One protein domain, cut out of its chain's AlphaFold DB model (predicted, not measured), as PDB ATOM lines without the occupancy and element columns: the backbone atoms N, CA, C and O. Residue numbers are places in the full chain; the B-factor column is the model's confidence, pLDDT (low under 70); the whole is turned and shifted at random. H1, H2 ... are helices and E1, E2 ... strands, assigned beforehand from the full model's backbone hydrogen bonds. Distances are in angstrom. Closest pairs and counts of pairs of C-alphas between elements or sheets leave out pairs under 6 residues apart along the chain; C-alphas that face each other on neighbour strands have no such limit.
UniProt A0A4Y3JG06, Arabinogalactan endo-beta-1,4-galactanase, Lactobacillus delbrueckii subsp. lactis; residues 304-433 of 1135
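AT A GLANCE: This is residues 304 to 433 of the 1135 residues of the protein "Arabinogalactan endo-beta-1,4-galactanase" of Lactobacillus delbrueckii subsp. lactis (UniProt A0A4Y3JG06). A narrow, strongly twisted three-stranded sheet runs along an elongated domain, with E4 in its middle between E1 and E3, and three helices gather round the part where E1 and E4 begin. H3 and H2 pack on the sheet there and H1 grazes it, while towards the other end long links run out past the strands and fold back. The printed part has 130 residues, with E1, H1, E2, H2, E3, H3 and E4 along it; the sheet's order is E1, E4, E3, mixed. The class is mixed, helices and strands, with under half of the residues in named elements. The whole is compact, with a radius of gyration of the C-alphas of 15.5 A and spans of 52 by 27 by 21 A.

IN THESE COORDINATES: E1, residues 308 to 316, begins with C-alpha 308 at (341.736, 393.098, 396.174), is 23.4 A long and bends by 52 degrees at residue 313. H1 is residues 335 to 344, E2 residues 351 to 353, and H2 residues 360 to 370, 15.4 A long. E3, residues 390 to 397, is 23.7 A long and begins with C-alpha 390 at (361.137, 412.144, 403.793). H3 is residues 402 to 412, 15.2 A long. E4, residues 422 to 432, is 30.5 A long and ends with C-alpha 432 at (359.045, 414.345, 398.128).

HOW THE PARTS SIT: E1 and E4 are parallel neighbours at 37 degrees, with N 311 and O 424 2.9 A apart, within hydrogen-bond range. E4 and E3 are antiparallel at 143 degrees, with N 429 and O 394 at 2.9 A, also within range. H3 is on the sheet at a height of 8.6 A, over E4 and slantwise to it at 35 degrees on the local plane; the closest C-alphas, of Phe 409 and Ala 424, are 6.5 A apart. H2 touches H3 at a steep tilt of 63 degrees, opposite ways, closest at the C-alphas of Glu 367 and Leu 406, 6.8 A. H1 and H2 touch only at their ends, the C-alphas of Thr 344 and Gly 369 being 6.1 A apart. H1 only grazes the sheet, with its residues 337 to 342. E2 pairs with no named strand, but its residues 351 to 352 pair with residues 304 to 305, antiparallel. In H2 and H3 every O i to N i+4 pair is within hydrogen-bond range; in H1, 5 of 6 are.

THE WHOLE: The two C-alphas farthest apart are those of Thr 356 and Ala 387, 52.3 A. The links E1 to H1 and H2 to E3 are long, of 18 and 19 residues. The printed part has no cut, its mean pLDDT is 93.2, and no printed residue is under 70.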
ATOM      1  N   ALA A 304     330.114 385.306 399.021       96.38
ATOM      2  CA  ALA A 304     331.566 385.348 399.084       96.38
ATOM      3  C   ALA A 304     332.059 386.775 398.832       96.38
ATOM      4  O   ALA A 304     331.489 387.500 398.015       96.38
ATOM      5  N   SER A 305     333.134 387.155 399.522       96.00
ATOM      6  CA  SER A 305     333.823 388.427 399.316       96.00
ATOM      7  C   SER A 305     335.126 388.189 398.558       96.00
ATOM      8  O   SER A 305     335.954 387.378 398.969       96.00
ATOM      9  N   SER A 306     335.302 388.895 397.448       96.38
ATOM     10  CA  SER A 306     336.532 388.928 396.662       96.38
ATOM     11  C   SER A 306     337.614 389.759 397.349       96.38
ATOM     12  O   SER A 306     337.338 390.803 397.939       96.38
ATOM     13  N   THR A 307     338.867 389.317 397.252       93.88
ATOM     14  CA  THR A 307     340.023 390.074 397.748       93.88
ATOM     15  C   THR A 307     340.565 391.002 396.668       93.88
ATOM     16  O   THR A 307     340.666 390.614 395.505       93.88
ATOM     17  N   LEU A 308     340.956 392.222 397.046       93.56
ATOM     18  CA  LEU A 308     341.736 393.098 396.174       93.56
ATOM     19  C   LEU A 308     343.219 392.697 396.245       93.56
ATOM     20  O   LEU A 308     343.768 392.512 397.331       93.56
ATOM     21  N   THR A 309     343.869 392.582 395.091       94.88
ATOM     22  CA  THR A 309     345.292 392.236 394.944       94.88
ATOM     23  C   THR A 309     346.014 393.307 394.112       94.88
ATOM     24  O   THR A 309     346.176 393.156 392.899       94.88
ATOM     25  N   PRO A 310     346.401 394.435 394.740       95.19
ATOM     26  CA  PRO A 310     347.066 395.539 394.060       95.19
ATOM     27  C   PRO A 310     348.583 395.307 393.943       95.19
ATOM     28  O   PRO A 310     349.243 394.841 394.879       95.19
ATOM     29  N   SER A 311     349.154 395.642 392.786       95.56
ATOM     30  CA  SER A 311     350.584 395.479 392.497       95.56
ATOM     31  C   SER A 311     351.165 396.654 391.717       95.56
ATOM     32  O   SER A 311     350.460 397.318 390.959       95.56
ATOM     33  N   VAL A 312     352.460 396.908 391.910       97.00
ATOM     34  CA  VAL A 312     353.207 397.961 391.219       97.00
ATOM     35  C   VAL A 312     353.966 397.353 390.043       97.00
ATOM     36  O   VAL A 312     354.933 396.621 390.241       97.00
ATOM     37  N   THR A 313     353.563 397.651 388.811       96.88
ATOM     38  CA  THR A 313     354.216 397.130 387.599       96.88
ATOM     39  C   THR A 313     355.500 397.885 387.270       96.88
ATOM     40  O   THR A 313     356.471 397.270 386.822       96.88
ATOM     41  N   LYS A 314     355.551 399.195 387.556       96.56
ATOM     42  CA  LYS A 314     356.729 400.041 387.325       96.56
ATOM     43  C   LYS A 314     356.913 401.121 388.393       96.56
ATOM     44  O   LYS A 314     355.948 401.783 388.772       96.56
ATOM     45  N   VAL A 315     358.158 401.333 388.825       96.00
ATOM     46  CA  VAL A 315     358.551 402.413 389.748       96.00
ATOM     47  C   VAL A 315     359.395 403.487 389.045       96.00
ATOM     48  O   VAL A 315     360.281 403.170 388.247       96.00
ATOM     49  N   TYR A 316     359.150 404.757 389.377       94.50
ATOM     50  CA  TYR A 316     359.831 405.948 388.851       94.50
ATOM     51  C   TYR A 316     360.393 406.836 389.982       94.50
ATOM     52  O   TYR A 316     359.902 406.801 391.110       94.50
ATOM     53  N   GLY A 317     361.415 407.653 389.696       91.06
ATOM     54  CA  GLY A 317     361.979 408.655 390.619       91.06
ATOM     55  C   GLY A 317     363.163 408.162 391.462       91.06
ATOM     56  O   GLY A 317     364.044 408.952 391.802       91.06
ATOM     57  N   GLN A 318     363.256 406.853 391.720       88.19
ATOM     58  CA  GLN A 318     364.421 406.237 392.383       88.19
ATOM     59  C   GLN A 318     365.714 406.269 391.544       88.19
ATOM     60  O   GLN A 318     366.791 405.972 392.051       88.19
ATOM     61  N   ASP A 319     365.624 406.661 390.273       85.75
ATOM     62  CA  ASP A 319     366.761 407.013 389.417       85.75
ATOM     63  C   ASP A 319     367.456 408.324 389.838       85.75
ATOM     64  O   ASP A 319     368.583 408.578 389.415       85.75
ATOM     65  N   LYS A 320     366.801 409.147 390.673       85.88
ATOM     66  CA  LYS A 320     367.265 410.487 391.085       85.88
ATOM     67  C   LYS A 320     367.565 410.594 392.578       85.88
ATOM     68  O   LYS A 320     368.467 411.335 392.955       85.88
ATOM     69  N   VAL A 321     366.821 409.868 393.415       85.25
ATOM     70  CA  VAL A 321     366.988 409.842 394.878       85.25
ATOM     71  C   VAL A 321     366.933 408.398 395.367       85.25
ATOM     72  O   VAL A 321     365.999 407.667 395.044       85.25
ATOM     73  N   SER A 322     367.918 407.984 396.165       86.12
ATOM     74  CA  SER A 322     367.912 406.664 396.801       86.12
ATOM     75  C   SER A 322     367.231 406.742 398.166       86.12
ATOM     76  O   SER A 322     367.626 407.550 399.004       86.12
ATOM     77  N   VAL A 323     366.212 405.907 398.390       91.50
ATOM     78  CA  VAL A 323     365.474 405.840 399.660       91.50
ATOM     79  C   VAL A 323     365.549 404.447 400.279       91.50
ATOM     80  O   VAL A 323     365.468 403.418 399.601       91.50
ATOM     81  N   LYS A 324     365.690 404.413 401.602       91.19
ATOM     82  CA  LYS A 324     365.782 403.195 402.410       91.19
ATOM     83  C   LYS A 324     364.501 402.379 402.252       91.19
ATOM     84  O   LYS A 324     363.405 402.874 402.502       91.19
ATOM     85  N   ASN A 325     364.662 401.113 401.866       89.19
ATOM     86  CA  ASN A 325     363.579 400.148 401.634       89.19
ATOM     87  C   ASN A 325     362.558 400.548 400.544       89.19
ATOM     88  O   ASN A 325     361.410 400.115 400.610       89.19
ATOM     89  N   GLY A 326     362.966 401.335 399.539       89.50
ATOM     90  CA  GLY A 326     362.112 401.714 398.407       89.50
ATOM     91  C   GLY A 326     361.509 400.535 397.620       89.50
ATOM     92  O   GLY A 326     362.033 399.415 397.615       89.50
ATOM     93  N   LEU A 327     360.385 400.805 396.948       93.19
ATOM     94  CA  LEU A 327     359.620 399.831 396.158       93.19
ATOM     95  C   LEU A 327     360.375 399.351 394.910       93.19
ATOM     96  O   LEU A 327     361.237 400.047 394.374       93.19
ATOM     97  N   LYS A 328     359.998 398.175 394.402       92.50
ATOM     98  CA  LYS A 328     360.576 397.550 393.200       92.50
ATOM     99  C   LYS A 328     359.512 397.293 392.132       92.50
ATOM    100  O   LYS A 328     358.338 397.122 392.446       92.50
ATOM    101  N   ASP A 329     359.940 397.223 390.871       94.50
ATOM    102  CA  ASP A 329     359.083 396.766 389.771       94.50
ATOM    103  C   ASP A 329     358.540 395.352 390.069       94.50
ATOM    104  O   ASP A 329     359.282 394.475 390.520       94.50
ATOM    105  N   GLY A 330     357.250 395.126 389.821       92.75
ATOM    106  CA  GLY A 330     356.552 393.866 390.100       92.75
ATOM    107  C   GLY A 330     356.205 393.624 391.576       92.75
ATOM    108  O   GLY A 330     355.739 392.535 391.915       92.75
ATOM    109  N   GLN A 331     356.435 394.587 392.474       94.81
ATOM    110  CA  GLN A 331     356.176 394.419 393.905       94.81
ATOM    111  C   GLN A 331     354.681 394.581 394.239       94.81
ATOM    112  O   GLN A 331     354.041 395.558 393.852       94.81
ATOM    113  N   ALA A 332     354.119 393.639 395.000       93.19
ATOM    114  CA  ALA A 332     352.786 393.782 395.588       93.19
ATOM    115  C   ALA A 332     352.771 394.875 396.676       93.19
ATOM    116  O   ALA A 332     353.782 395.109 397.342       93.19
ATOM    117  N   PHE A 333     351.622 395.520 396.888       92.31
ATOM    118  CA  PHE A 333     351.460 396.474 397.991       92.31
ATOM    119  C   PHE A 333     351.685 395.777 399.348       92.31
ATOM    120  O   PHE A 333     351.504 394.564 399.488       92.31
ATOM    121  N   THR A 334     352.048 396.542 400.383       89.00
ATOM    122  CA  THR A 334     352.085 396.014 401.757       89.00
ATOM    123  C   THR A 334     350.668 395.683 402.242       89.00
ATOM    124  O   THR A 334     349.681 396.141 401.662       89.00
ATOM    125  N   ALA A 335     350.542 394.897 403.316       88.06
ATOM    126  CA  ALA A 335     349.232 394.571 403.886       88.06
ATOM    127  C   ALA A 335     348.465 395.833 404.329       88.06
ATOM    128  O   ALA A 335     347.273 395.951 404.052       88.06
ATOM    129  N   ASP A 336     349.152 396.798 404.946       88.00
ATOM    130  CA  ASP A 336     348.548 398.052 405.406       88.00
ATOM    131  C   ASP A 336     348.184 398.994 404.251       88.00
ATOM    132  O   ASP A 336     347.092 399.558 404.248       88.00
ATOM    133  N   GLU A 337     349.038 399.116 403.228       89.31
ATOM    134  CA  GLU A 337     348.740 399.933 402.044       89.31
ATOM    135  C   GLU A 337     347.588 399.317 401.228       89.31
ATOM    136  O   GLU A 337     346.691 400.028 400.784       89.31
ATOM    137  N   SER A 338     347.537 397.981 401.123       90.19
ATOM    138  CA  SER A 338     346.402 397.256 400.527       90.19
ATOM    139  C   SER A 338     345.113 397.459 401.324       90.19
ATOM    140  O   SER A 338     344.048 397.606 400.734       90.19
ATOM    141  N   LYS A 339     345.192 397.483 402.661       89.88
ATOM    142  CA  LYS A 339     344.048 397.712 403.558       89.88
ATOM    143  C   LYS A 339     343.528 399.150 403.473       89.88
ATOM    144  O   LYS A 339     342.316 399.344 403.527       89.88
ATOM    145  N   LYS A 340     344.408 400.144 403.329       89.06
ATOM    146  CA  LYS A 340     344.009 401.547 403.134       89.06
ATOM    147  C   LYS A 340     343.414 401.776 401.743       89.06
ATOM    148  O   LYS A 340     342.331 402.347 401.663       89.06
ATOM    149  N   LEU A 341     344.007 401.224 400.682       90.31
ATOM    150  CA  LEU A 341     343.396 401.224 399.345       90.31
ATOM    151  C   LEU A 341     342.028 400.517 399.343       90.31
ATOM    152  O   LEU A 341     341.062 401.022 398.788       90.31
ATOM    153  N   LEU A 342     341.900 399.384 400.039       90.00
ATOM    154  CA  LEU A 342     340.620 398.691 400.222       90.00
ATOM    155  C   LEU A 342     339.573 399.546 400.964       90.00
ATOM    156  O   LEU A 342     338.382 399.341 400.761       90.00
ATOM    157  N   SER A 343     339.988 400.503 401.799       88.75
ATOM    158  CA  SER A 343     339.065 401.394 402.517       88.75
ATOM    159  C   SER A 343     338.507 402.547 401.676       88.75
ATOM    160  O   SER A 343     337.553 403.186 402.111       88.75
ATOM    161  N   THR A 344     339.034 402.798 400.468       89.00
ATOM    162  CA  THR A 344     338.441 403.787 399.549       89.00
ATOM    163  C   THR A 344     337.221 403.229 398.809       89.00
ATOM    164  O   THR A 344     336.374 404.008 398.366       89.00
ATOM    165  N   ILE A 345     337.114 401.902 398.668       93.12
ATOM    166  CA  ILE A 345     336.050 401.219 397.921       93.12
ATOM    167  C   ILE A 345     335.001 400.602 398.848       93.12
ATOM    168  O   ILE A 345     335.321 400.037 399.893       93.12
ATOM    169  N   SER A 346     333.730 400.661 398.447       93.94
ATOM    170  CA  SER A 346     332.658 400.024 399.216       93.94
ATOM    171  C   SER A 346     332.830 398.502 399.246       93.94
ATOM    172  O   SER A 346     332.857 397.843 398.205       93.94
ATOM    173  N   SER A 347     332.876 397.917 400.445       92.81
ATOM    174  CA  SER A 347     333.056 396.470 400.656       92.81
ATOM    175  C   SER A 347     331.903 395.611 400.109       92.81
ATOM    176  O   SER A 347     332.069 394.409 399.878       92.81
ATOM    177  N   SER A 348     330.750 396.228 399.840       94.19
ATOM    178  CA  SER A 348     329.620 395.612 399.143       94.19
ATOM    179  C   SER A 348     329.887 395.354 397.657       94.19
ATOM    180  O   SER A 348     329.350 394.387 397.122       94.19
ATOM    181  N   LEU A 349     330.749 396.135 396.990       96.69
ATOM    182  CA  LEU A 349     331.122 395.907 395.582       96.69
ATOM    183  C   LEU A 349     331.931 394.615 395.416       96.69
ATOM    184  O   LEU A 349     331.928 393.995 394.357       96.69
ATOM    185  N   LEU A 350     332.611 394.199 396.483       95.75
ATOM    186  CA  LEU A 350     333.422 392.989 396.532       95.75
ATOM    187  C   LEU A 350     332.623 391.747 396.943       95.75
ATOM    188  O   LEU A 350     333.185 390.657 396.935       95.75
ATOM    189  N   SER A 351     331.354 391.889 397.338       94.88
ATOM    190  CA  SER A 351     330.603 390.840 398.035       94.88
ATOM    191  C   SER A 351     329.305 390.485 397.312       94.88
ATOM    192  O   SER A 351     328.461 391.346 397.071       94.88
ATOM    193  N   GLY A 352     329.114 389.202 397.009       94.00
ATOM    194  CA  GLY A 352     327.933 388.727 396.288       94.00
ATOM    195  C   GLY A 352     327.805 387.201 396.261       94.00
ATOM    196  O   GLY A 352     328.569 386.505 396.935       94.00
ATOM    197  N   PRO A 353     326.843 386.654 395.493       92.06
ATOM    198  CA  PRO A 353     326.629 385.213 395.373       92.06
ATOM    199  C   PRO A 353     327.894 384.472 394.918       92.06
ATOM    200  O   PRO A 353     328.455 384.747 393.856       92.06
ATOM    201  N   ALA A 354     328.349 383.511 395.722       94.62
ATOM    202  CA  ALA A 354     329.619 382.826 395.512       94.62
ATOM    203  C   ALA A 354     329.681 382.147 394.133       94.62
ATOM    204  O   ALA A 354     328.830 381.326 393.783       94.62
ATOM    205  N   GLY A 355     330.714 382.474 393.353       91.19
ATOM    206  CA  GLY A 355     330.928 381.893 392.027       91.19
ATOM    207  C   GLY A 355     330.089 382.485 390.882       91.19
ATOM    208  O   GLY A 355     330.239 382.008 389.752       91.19
ATOM    209  N   THR A 356     329.256 383.512 391.108       93.81
ATOM    210  CA  THR A 356     328.681 384.304 390.000       93.81
ATOM    211  C   THR A 356     329.666 385.370 389.529       93.81
ATOM    212  O   THR A 356     330.402 385.933 390.338       93.81
ATOM    213  N   GLU A 357     329.677 385.640 388.223       96.50
ATOM    214  CA  GLU A 357     330.551 386.638 387.592       96.50
ATOM    215  C   GLU A 357     330.228 388.056 388.096       96.50
ATOM    216  O   GLU A 357     329.059 388.419 388.253       96.50
ATOM    217  N   ILE A 358     331.265 388.847 388.372       97.38
ATOM    218  CA  ILE A 358     331.134 390.243 388.796       97.38
ATOM    219  C   ILE A 358     330.866 391.088 387.547       97.38
ATOM    220  O   ILE A 358     331.613 391.022 386.572       97.38
ATOM    221  N   SER A 359     329.782 391.870 387.550       96.06
ATOM    222  CA  SER A 359     329.372 392.619 386.358       96.06
ATOM    223  C   SER A 359     330.366 393.729 386.002       96.06
ATOM    224  O   SER A 359     331.031 394.299 386.868       96.06
ATOM    225  N   GLN A 360     330.426 394.090 384.715       97.00
ATOM    226  CA  GLN A 360     331.288 395.175 384.238       97.00
ATOM    227  C   GLN A 360     331.001 396.507 384.952       97.00
ATOM    228  O   GLN A 360     331.932 397.264 385.213       97.00
ATOM    229  N   ASP A 361     329.748 396.784 385.317       96.62
ATOM    230  CA  ASP A 361     329.382 397.986 386.074       96.62
ATOM    231  C   ASP A 361     329.946 397.977 387.504       96.62
ATOM    232  O   ASP A 361     330.460 398.996 387.959       96.62
ATOM    233  N   VAL A 362     329.933 396.825 388.190       97.81
ATOM    234  CA  VAL A 362     330.567 396.671 389.514       97.81
ATOM    235  C   VAL A 362     332.089 396.777 389.402       97.81
ATOM    236  O   VAL A 362     332.710 397.463 390.208       97.81
ATOM    237  N   LEU A 363     332.704 396.178 388.376       98.31
ATOM    238  CA  LEU A 363     334.144 396.322 388.131       98.31
ATOM    239  C   LEU A 363     334.538 397.779 387.823       98.31
ATOM    240  O   LEU A 363     335.566 398.240 388.306       98.31
ATOM    241  N   THR A 364     333.704 398.522 387.091       97.62
ATOM    242  CA  THR A 364     333.918 399.955 386.800       97.62
ATOM    243  C   THR A 364     333.753 400.810 388.066       97.62
ATOM    244  O   THR A 364     334.524 401.737 388.289       97.62
ATOM    245  N   ALA A 365     332.796 400.471 388.939       97.50
ATOM    246  CA  ALA A 365     332.632 401.102 390.249       97.50
ATOM    247  C   ALA A 365     333.816 400.844 391.199       97.50
ATOM    248  O   ALA A 365     334.207 401.740 391.946       97.50
ATOM    249  N   ILE A 366     334.403 399.643 391.164       97.44
ATOM    250  CA  ILE A 366     335.624 399.324 391.917       97.44
ATOM    251  C   ILE A 366     336.797 400.154 391.387       97.44
ATOM    252  O   ILE A 366     337.463 400.804 392.182       97.44
ATOM    253  N   GLU A 367     337.024 400.169 390.070       97.06
ATOM    254  CA  GLU A 367     338.145 400.872 389.426       97.06
ATOM    255  C   GLU A 367     338.140 402.379 389.716       97.06
ATOM    256  O   GLU A 367     339.097 402.880 390.311       97.06
ATOM    257  N   ALA A 368     337.017 403.061 389.462       95.38
ATOM    258  CA  ALA A 368     336.823 404.472 389.810       95.38
ATOM    259  C   ALA A 368     336.990 404.740 391.321       95.38
ATOM    260  O   ALA A 368     337.289 405.855 391.757       95.38
ATOM    261  N   GLY A 369     336.800 403.707 392.140       94.12
ATOM    262  CA  GLY A 369     336.970 403.757 393.580       94.12
ATOM    263  C   GLY A 369     338.418 403.619 394.062       94.12
ATOM    264  O   GLY A 369     338.726 404.122 395.144       94.12
ATOM    265  N   LEU A 370     339.320 403.004 393.296       93.25
ATOM    266  CA  LEU A 370     340.721 402.814 393.702       93.25
ATOM    267  C   LEU A 370     341.523 404.126 393.723       93.25
ATOM    268  O   LEU A 370     342.470 404.255 394.495       93.25
ATOM    269  N   GLY A 371     341.155 405.097 392.883       87.19
ATOM    270  CA  GLY A 371     342.013 406.249 392.599       87.19
ATOM    271  C   GLY A 371     343.242 405.859 391.767       87.19
ATOM    272  O   GLY A 371     343.423 404.701 391.393       87.19
ATOM    273  N   GLY A 372     344.088 406.833 391.432       89.62
ATOM    274  CA  GLY A 372     345.161 406.651 390.450       89.62
ATOM    275  C   GLY A 372     344.739 406.930 389.002       89.62
ATOM    276  O   GLY A 372     345.547 406.726 388.090       89.62
ATOM    277  N   ASP A 373     343.504 407.390 388.770       90.69
ATOM    278  CA  ASP A 373     343.061 407.860 387.458       90.69
ATOM    279  C   ASP A 373     343.463 409.328 387.205       90.69
ATOM    280  O   ASP A 373     344.639 409.574 386.929       90.69
ATOM    281  N   ASP A 374     342.547 410.294 387.330       83.50
ATOM    282  CA  ASP A 374     342.848 411.729 387.162       83.50
ATOM    283  C   ASP A 374     343.829 412.259 388.227       83.50
ATOM    284  O   ASP A 374     344.608 413.182 387.979       83.50
ATOM    285  N   THR A 375     343.827 411.650 389.416       85.50
ATOM    286  CA  THR A 375     344.725 411.958 390.536       85.50
ATOM    287  C   THR A 375     345.351 410.684 391.095       85.50
ATOM    288  O   THR A 375     344.738 409.613 391.093       85.50
ATOM    289  N   ALA A 376     346.587 410.785 391.591       90.12
ATOM    290  CA  ALA A 376     347.278 409.659 392.211       90.12
ATOM    291  C   ALA A 376     346.597 409.221 393.517       90.12
ATOM    292  O   ALA A 376     346.254 410.061 394.352       90.12
ATOM    293  N   TYR A 377     346.523 407.911 393.765       91.75
ATOM    294  CA  TYR A 377     346.360 407.415 395.131       91.75
ATOM    295  C   TYR A 377     347.665 407.716 395.891       91.75
ATOM    296  O   TYR A 377     348.726 407.168 395.579       91.75
ATOM    297  N   VAL A 378     347.613 408.657 396.837       90.94
ATOM    298  CA  VAL A 378     348.783 409.094 397.615       90.94
ATOM    299  C   VAL A 378     349.097 408.045 398.675       90.94
ATOM    300  O   VAL A 378     348.365 407.890 399.653       90.94
ATOM    301  N   GLY A 379     350.203 407.331 398.475       90.12
ATOM    302  CA  GLY A 379     350.657 406.272 399.358       90.12
ATOM    303  C   GLY A 379     350.944 406.754 400.771       90.12
ATOM    304  O   GLY A 379     351.370 407.888 400.998       90.12
ATOM    305  N   THR A 380     350.727 405.867 401.733       87.19
ATOM    306  CA  THR A 380     350.799 406.201 403.159       87.19
ATOM    307  C   THR A 380     352.051 405.673 403.852       87.19
ATOM    308  O   THR A 380     352.341 406.031 404.988       87.19
ATOM    309  N   THR A 381     352.853 404.849 403.190       88.88
ATOM    310  CA  THR A 381     354.172 404.485 403.713       88.88
ATOM    311  C   THR A 381     355.155 405.646 403.496       88.88
ATOM    312  O   THR A 381     355.397 406.040 402.356       88.88
ATOM    313  N   ASN A 382     355.735 406.183 404.577       89.06
ATOM    314  CA  ASN A 382     356.842 407.144 404.504       89.06
ATOM    315  C   ASN A 382     358.179 406.403 404.319       89.06
ATOM    316  O   ASN A 382     358.463 405.430 405.017       89.06
ATOM    317  N   TYR A 383     359.026 406.923 403.438       90.06
ATOM    318  CA  TYR A 383     360.385 406.461 403.156       90.06
ATOM    319  C   TYR A 383     361.377 407.585 403.479       90.06
ATOM    320  O   TYR A 383     360.998 408.755 403.515       90.06
ATOM    321  N   SER A 384     362.648 407.252 403.718       91.19
ATOM    322  CA  SER A 384     363.697 408.250 403.979       91.19
ATOM    323  C   SER A 384     364.964 407.973 403.181       91.19
ATOM    324  O   SER A 384     365.322 406.814 402.971       91.19
ATOM    325  N   ASP A 385     365.645 409.026 402.738       89.50
ATOM    326  CA  ASP A 385     366.979 408.929 402.137       89.50
ATOM    327  C   ASP A 385     368.085 408.804 403.209       89.50
ATOM    328  O   ASP A 385     367.818 408.654 404.410       89.50
ATOM    329  N   ASP A 386     369.352 408.845 402.791       86.12
ATOM    330  CA  ASP A 386     370.494 408.811 403.713       86.12
ATOM    331  C   ASP A 386     370.688 410.094 404.537       86.12
ATOM    332  O   ASP A 386     371.230 410.009 405.640       86.12
ATOM    333  N   ALA A 387     370.167 411.239 404.085       80.94
ATOM    334  CA  ALA A 387     370.151 412.498 404.834       80.94
ATOM    335  C   ALA A 387     368.991 412.594 405.852       80.94
ATOM    336  O   ALA A 387     368.977 413.500 406.683       80.94
ATOM    337  N   GLY A 388     368.029 411.664 405.810       76.62
ATOM    338  CA  GLY A 388     366.826 411.665 406.653       76.62
ATOM    339  C   GLY A 388     365.643 412.434 406.053       76.62
ATOM    340  O   GLY A 388     364.619 412.603 406.716       76.62
ATOM    341  N   LYS A 389     365.753 412.881 404.800       81.38
ATOM    342  CA  LYS A 389     364.693 413.576 404.069       81.38
ATOM    343  C   LYS A 389     363.572 412.596 403.713       81.38
ATOM    344  O   LYS A 389     363.837 411.459 403.325       81.38
ATOM    345  N   THR A 390     362.320 413.022 403.891       86.44
ATOM    346  CA  THR A 390     361.137 412.144 403.793       86.44
ATOM    347  C   THR A 390     360.505 412.163 402.401       86.44
ATOM    348  O   THR A 390     360.381 413.219 401.780       86.44
ATOM    349  N   TYR A 391     360.078 410.983 401.952       92.25
ATOM    350  CA  TYR A 391     359.442 410.710 400.665       92.25
ATOM    351  C   TYR A 391     358.237 409.768 400.835       92.25
ATOM    352  O   TYR A 391     358.145 409.029 401.818       92.25
ATOM    353  N   HIS A 392     357.353 409.724 399.843       93.50
ATOM    354  CA  HIS A 392     356.262 408.750 399.706       93.50
ATOM    355  C   HIS A 392     356.135 408.302 398.239       93.50
ATOM    356  O   HIS A 392     356.864 408.789 397.375       93.50
ATOM    357  N   TYR A 393     355.218 407.379 397.933       94.81
ATOM    358  CA  TYR A 393     354.888 407.029 396.545       94.81
ATOM    359  C   TYR A 393     353.502 407.535 396.160       94.81
ATOM    360  O   TYR A 393     352.530 407.300 396.872       94.81
ATOM    361  N   ALA A 394     353.409 408.186 395.005       95.12
ATOM    362  CA  ALA A 394     352.156 408.487 394.327       95.12
ATOM    363  C   ALA A 394     351.837 407.344 393.347       95.12
ATOM    364  O   ALA A 394     352.617 407.090 392.422       95.12
ATOM    365  N   TYR A 395     350.722 406.642 393.560       96.25
ATOM    366  CA  TYR A 395     350.314 405.487 392.757       96.25
ATOM    367  C   TYR A 395     349.290 405.880 391.681       96.25
ATOM    368  O   TYR A 395     348.285 406.527 391.974       96.25
ATOM    369  N   TRP A 396     349.514 405.441 390.444       96.88
ATOM    370  CA  TRP A 396     348.648 405.695 389.287       96.88
ATOM    371  C   TRP A 396     348.220 404.377 388.654       96.88
ATOM    372  O   TRP A 396     349.070 403.509 388.472       96.88
ATOM    373  N   LEU A 397     346.948 404.213 388.286       96.88
ATOM    374  CA  LEU A 397     346.476 403.012 387.590       96.88
ATOM    375  C   LEU A 397     347.200 402.843 386.245       96.88
ATOM    376  O   LEU A 397     347.567 403.817 385.584       96.88
ATOM    377  N   GLU A 398     347.435 401.595 385.844       95.88
ATOM    378  CA  GLU A 398     348.210 401.266 384.648       95.88
ATOM    379  C   GLU A 398     347.455 401.610 383.351       95.88
ATOM    380  O   GLU A 398     346.635 400.838 382.856       95.88
ATOM    381  N   GLY A 399     347.764 402.766 382.762       95.31
ATOM    382  CA  GLY A 399     347.271 403.197 381.452       95.31
ATOM    383  C   GLY A 399     347.736 404.612 381.094       95.31
ATOM    384  O   GLY A 399     348.193 405.360 381.956       95.31
ATOM    385  N   ALA A 400     347.652 404.974 379.810       92.62
ATOM    386  CA  ALA A 400     348.084 406.287 379.311       92.62
ATOM    387  C   ALA A 400     347.054 407.410 379.557       92.62
ATOM    388  O   ALA A 400     347.419 408.581 379.619       92.62
ATOM    389  N   ASP A 401     345.784 407.035 379.692       93.56
ATOM    390  CA  ASP A 401     344.619 407.879 379.949       93.56
ATOM    391  C   ASP A 401     343.541 407.038 380.665       93.56
ATOM    392  O   ASP A 401     343.680 405.814 380.773       93.56
ATOM    393  N   SER A 402     342.474 407.673 381.151       92.62
ATOM    394  CA  SER A 402     341.372 407.034 381.887       92.62
ATOM    395  C   SER A 402     340.705 405.888 381.124       92.62
ATOM    396  O   SER A 402     340.377 404.849 381.696       92.62
ATOM    397  N   ALA A 403     340.543 406.028 379.803       94.81
ATOM    398  CA  ALA A 403     339.935 404.987 378.982       94.81
ATOM    399  C   ALA A 403     340.861 403.765 378.861       94.81
ATOM    400  O   ALA A 403     340.389 402.629 378.913       94.81
ATOM    401  N   ALA A 404     342.175 403.981 378.752       96.81
ATOM    402  CA  ALA A 404     343.175 402.921 378.780       96.81
ATOM    403  C   ALA A 404     343.271 402.241 380.158       96.81
ATOM    404  O   ALA A 404     343.360 401.015 380.209       96.81
ATOM    405  N   LYS A 405     343.218 403.000 381.261       97.19
ATOM    406  CA  LYS A 405     343.256 402.475 382.642       97.19
ATOM    407  C   LYS A 405     342.069 401.558 382.927       97.19
ATOM    408  O   LYS A 405     342.273 400.378 383.233       97.19
ATOM    409  N   LEU A 406     340.850 402.042 382.687       96.69
ATOM    410  CA  LEU A 406     339.635 401.248 382.841       96.69
ATOM    411  C   LEU A 406     339.636 400.028 381.905       96.69
ATOM    412  O   LEU A 406     339.308 398.921 382.332       96.69
ATOM    413  N   ALA A 407     340.052 400.180 380.641       97.94
ATOM    414  CA  ALA A 407     340.144 399.053 379.709       97.94
ATOM    415  C   ALA A 407     341.145 397.980 380.174       97.94
ATOM    416  O   ALA A 407     340.843 396.787 380.077       97.94
ATOM    417  N   ASN A 408     342.298 398.379 380.718       98.00
ATOM    418  CA  ASN A 408     343.295 397.465 381.271       98.00
ATOM    419  C   ASN A 408     342.766 396.749 382.523       98.00
ATOM    420  O   ASN A 408     342.870 395.525 382.611       98.00
ATOM    421  N   PHE A 409     342.128 397.471 383.452       98.19
ATOM    422  CA  PHE A 409     341.510 396.882 384.645       98.19
ATOM    423  C   PHE A 409     340.399 395.880 384.292       98.19
ATOM    424  O   PHE A 409     340.368 394.767 384.825       98.19
ATOM    425  N   LEU A 410     339.507 396.231 383.359       98.31
ATOM    426  CA  LEU A 410     338.430 395.349 382.900       98.31
ATOM    427  C   LEU A 410     338.964 394.127 382.140       98.31
ATOM    428  O   LEU A 410     338.433 393.029 382.302       98.31
ATOM    429  N   ALA A 411     340.027 394.276 381.344       98.06
ATOM    430  CA  ALA A 411     340.675 393.150 380.670       98.06
ATOM    431  C   ALA A 411     341.354 392.190 381.663       98.06
ATOM    432  O   ALA A 411     341.262 390.973 381.498       98.06
ATOM    433  N   LEU A 412     341.990 392.728 382.708       97.62
ATOM    434  CA  LEU A 412     342.685 391.974 383.757       97.62
ATOM    435  C   LEU A 412     341.731 391.164 384.656       97.62
ATOM    436  O   LEU A 412     342.121 390.113 385.170       97.62
ATOM    437  N   ASN A 413     340.489 391.635 384.814       98.31
ATOM    438  CA  ASN A 413     339.457 391.056 385.684       98.31
ATOM    439  C   ASN A 413     338.282 390.411 384.919       98.31
ATOM    440  O   ASN A 413     337.260 390.067 385.512       98.31
ATOM    441  N   LYS A 414     338.394 390.225 383.600       97.50
ATOM    442  CA  LYS A 414     337.314 389.663 382.775       97.50
ATOM    443  C   LYS A 414     336.931 388.244 383.218       97.50
ATOM    444  O   LYS A 414     337.761 387.339 383.171       97.50
ATOM    445  N   GLY A 415     335.657 388.034 383.555       97.25
ATOM    446  CA  GLY A 415     335.135 386.734 383.987       97.25
ATOM    447  C   GLY A 415     335.375 386.394 385.462       97.25
ATOM    448  O   GLY A 415     335.062 385.271 385.860       97.25
ATOM    449  N   VAL A 416     335.926 387.325 386.256       98.19
ATOM    450  CA  VAL A 416     336.153 387.137 387.699       98.19
ATOM    451  C   VAL A 416     334.830 386.970 388.449       98.19
ATOM    452  O   VAL A 416     333.816 387.576 388.092       98.19
ATOM    453  N   LYS A 417     334.832 386.155 389.501       97.88
ATOM    454  CA  LYS A 417     333.641 385.825 390.298       97.88
ATOM    455  C   LYS A 417     333.770 386.255 391.751       97.88
ATOM    456  O   LYS A 417     334.875 386.333 392.283       97.88
ATOM    457  N   TYR A 418     332.638 386.452 392.426       97.69
ATOM    458  CA  TYR A 418     332.641 386.711 393.869       97.69
ATOM    459  C   TYR A 418     333.308 385.558 394.632       97.69
ATOM    460  O   TYR A 418     332.895 384.397 394.517       97.69
ATOM    461  N   GLY A 419     334.345 385.901 395.400       96.50
ATOM    462  CA  GLY A 419     335.244 384.972 396.093       96.50
ATOM    463  C   GLY A 419     336.586 384.729 395.386       96.50
ATOM    464  O   GLY A 419     337.507 384.201 396.007       96.50
ATOM    465  N   GLU A 420     336.741 385.135 394.124       97.62
ATOM    466  CA  GLU A 420     338.029 385.155 393.416       97.62
ATOM    467  C   GLU A 420     338.755 386.496 393.640       97.62
ATOM    468  O   GLU A 420     338.138 387.500 393.997       97.62
ATOM    469  N   ALA A 421     340.076 386.524 393.445       96.44
ATOM    470  CA  ALA A 421     340.881 387.729 393.652       96.44
ATOM    471  C   ALA A 421     340.765 388.711 392.473       96.44
ATOM    472  O   ALA A 421     341.108 388.373 391.336       96.44
ATOM    473  N   ILE A 422     340.352 389.943 392.771       97.50
ATOM    474  CA  ILE A 422     340.331 391.081 391.845       97.50
ATOM    475  C   ILE A 422     341.721 391.718 391.855       97.50
ATOM    476  O   ILE A 422     342.301 391.955 392.917       97.50
ATOM    477  N   LYS A 423     342.282 391.990 390.682       97.19
ATOM    478  CA  LYS A 423     343.647 392.502 390.510       97.19
ATOM    479  C   LYS A 423     343.625 393.968 390.110       97.19
ATOM    480  O   LYS A 423     342.785 394.374 389.309       97.19
ATOM    481  N   ALA A 424     344.587 394.736 390.606       96.94
ATOM    482  CA  ALA A 424     344.806 396.115 390.186       96.94
ATOM    483  C   ALA A 424     346.297 396.350 389.913       96.94
ATOM    484  O   ALA A 424     347.145 396.026 390.747       96.94
ATOM    485  N   ASN A 425     346.606 396.917 388.749       97.38
ATOM    486  CA  ASN A 425     347.967 397.267 388.362       97.38
ATOM    487  C   ASN A 425     348.157 398.776 388.497       97.38
ATOM    488  O   ASN A 425     347.375 399.556 387.949       97.38
ATOM    489  N   PHE A 426     349.219 399.170 389.190       98.00
ATOM    490  CA  PHE A 426     349.626 400.554 389.369       98.00
ATOM    491  C   PHE A 426     351.057 400.767 388.876       98.00
ATOM    492  O   PHE A 426     351.899 399.876 388.949       98.00
ATOM    493  N   THR A 427     351.375 401.989 388.475       97.50
ATOM    494  CA  THR A 427     352.745 402.509 388.504       97.50
ATOM    495  C   THR A 427     352.930 403.368 389.755       97.50
ATOM    496  O   THR A 427     351.955 403.893 390.296       97.50
ATOM    497  N   ALA A 428     354.160 403.493 390.251       96.81
ATOM    498  CA  ALA A 428     354.473 404.257 391.457       96.81
ATOM    499  C   ALA A 428     355.575 405.286 391.186       96.81
ATOM    500  O   ALA A 428     356.667 404.931 390.741       96.81
ATOM    501  N   THR A 429     355.327 406.549 391.511       95.88
ATOM    502  CA  THR A 429     356.321 407.628 391.409       95.88
ATOM    503  C   THR A 429     356.773 408.030 392.804       95.88
ATOM    504  O   THR A 429     355.934 408.328 393.649       95.88
ATOM    505  N   LEU A 430     358.085 408.022 393.057       95.19
ATOM    506  CA  LEU A 430     358.659 408.538 394.301       95.19
ATOM    507  C   LEU A 430     358.496 410.067 394.342       95.19
ATOM    508  O   LEU A 430     359.014 410.765 393.469       95.19
ATOM    509  N   THR A 431     357.809 410.563 395.366       93.19
ATOM    510  CA  THR A 431     357.464 411.976 395.566       93.19
ATOM    511  C   THR A 431     358.030 412.464 396.897       93.19
ATOM    512  O   THR A 431     358.064 411.727 397.881       93.19
ATOM    513  N   GLU A 432     358.505 413.705 396.927       90.12
ATOM    514  CA  GLU A 432     359.045 414.345 398.128       90.12
ATOM    515  C   GLU A 432     357.941 414.724 399.130       90.12
ATOM    516  O   GLU A 432     356.826 415.064 398.735       90.12
ATOM    517  N   GLY A 433     358.250 414.669 400.427       82.62
ATOM    518  CA  GLY A 433     357.304 414.950 401.509       82.62
ATOM    519  C   GLY A 433     356.643 413.695 402.088       82.62
ATOM    520  O   GLY A 433     356.847 412.575 401.615       82.62
TER     521      GLY A 433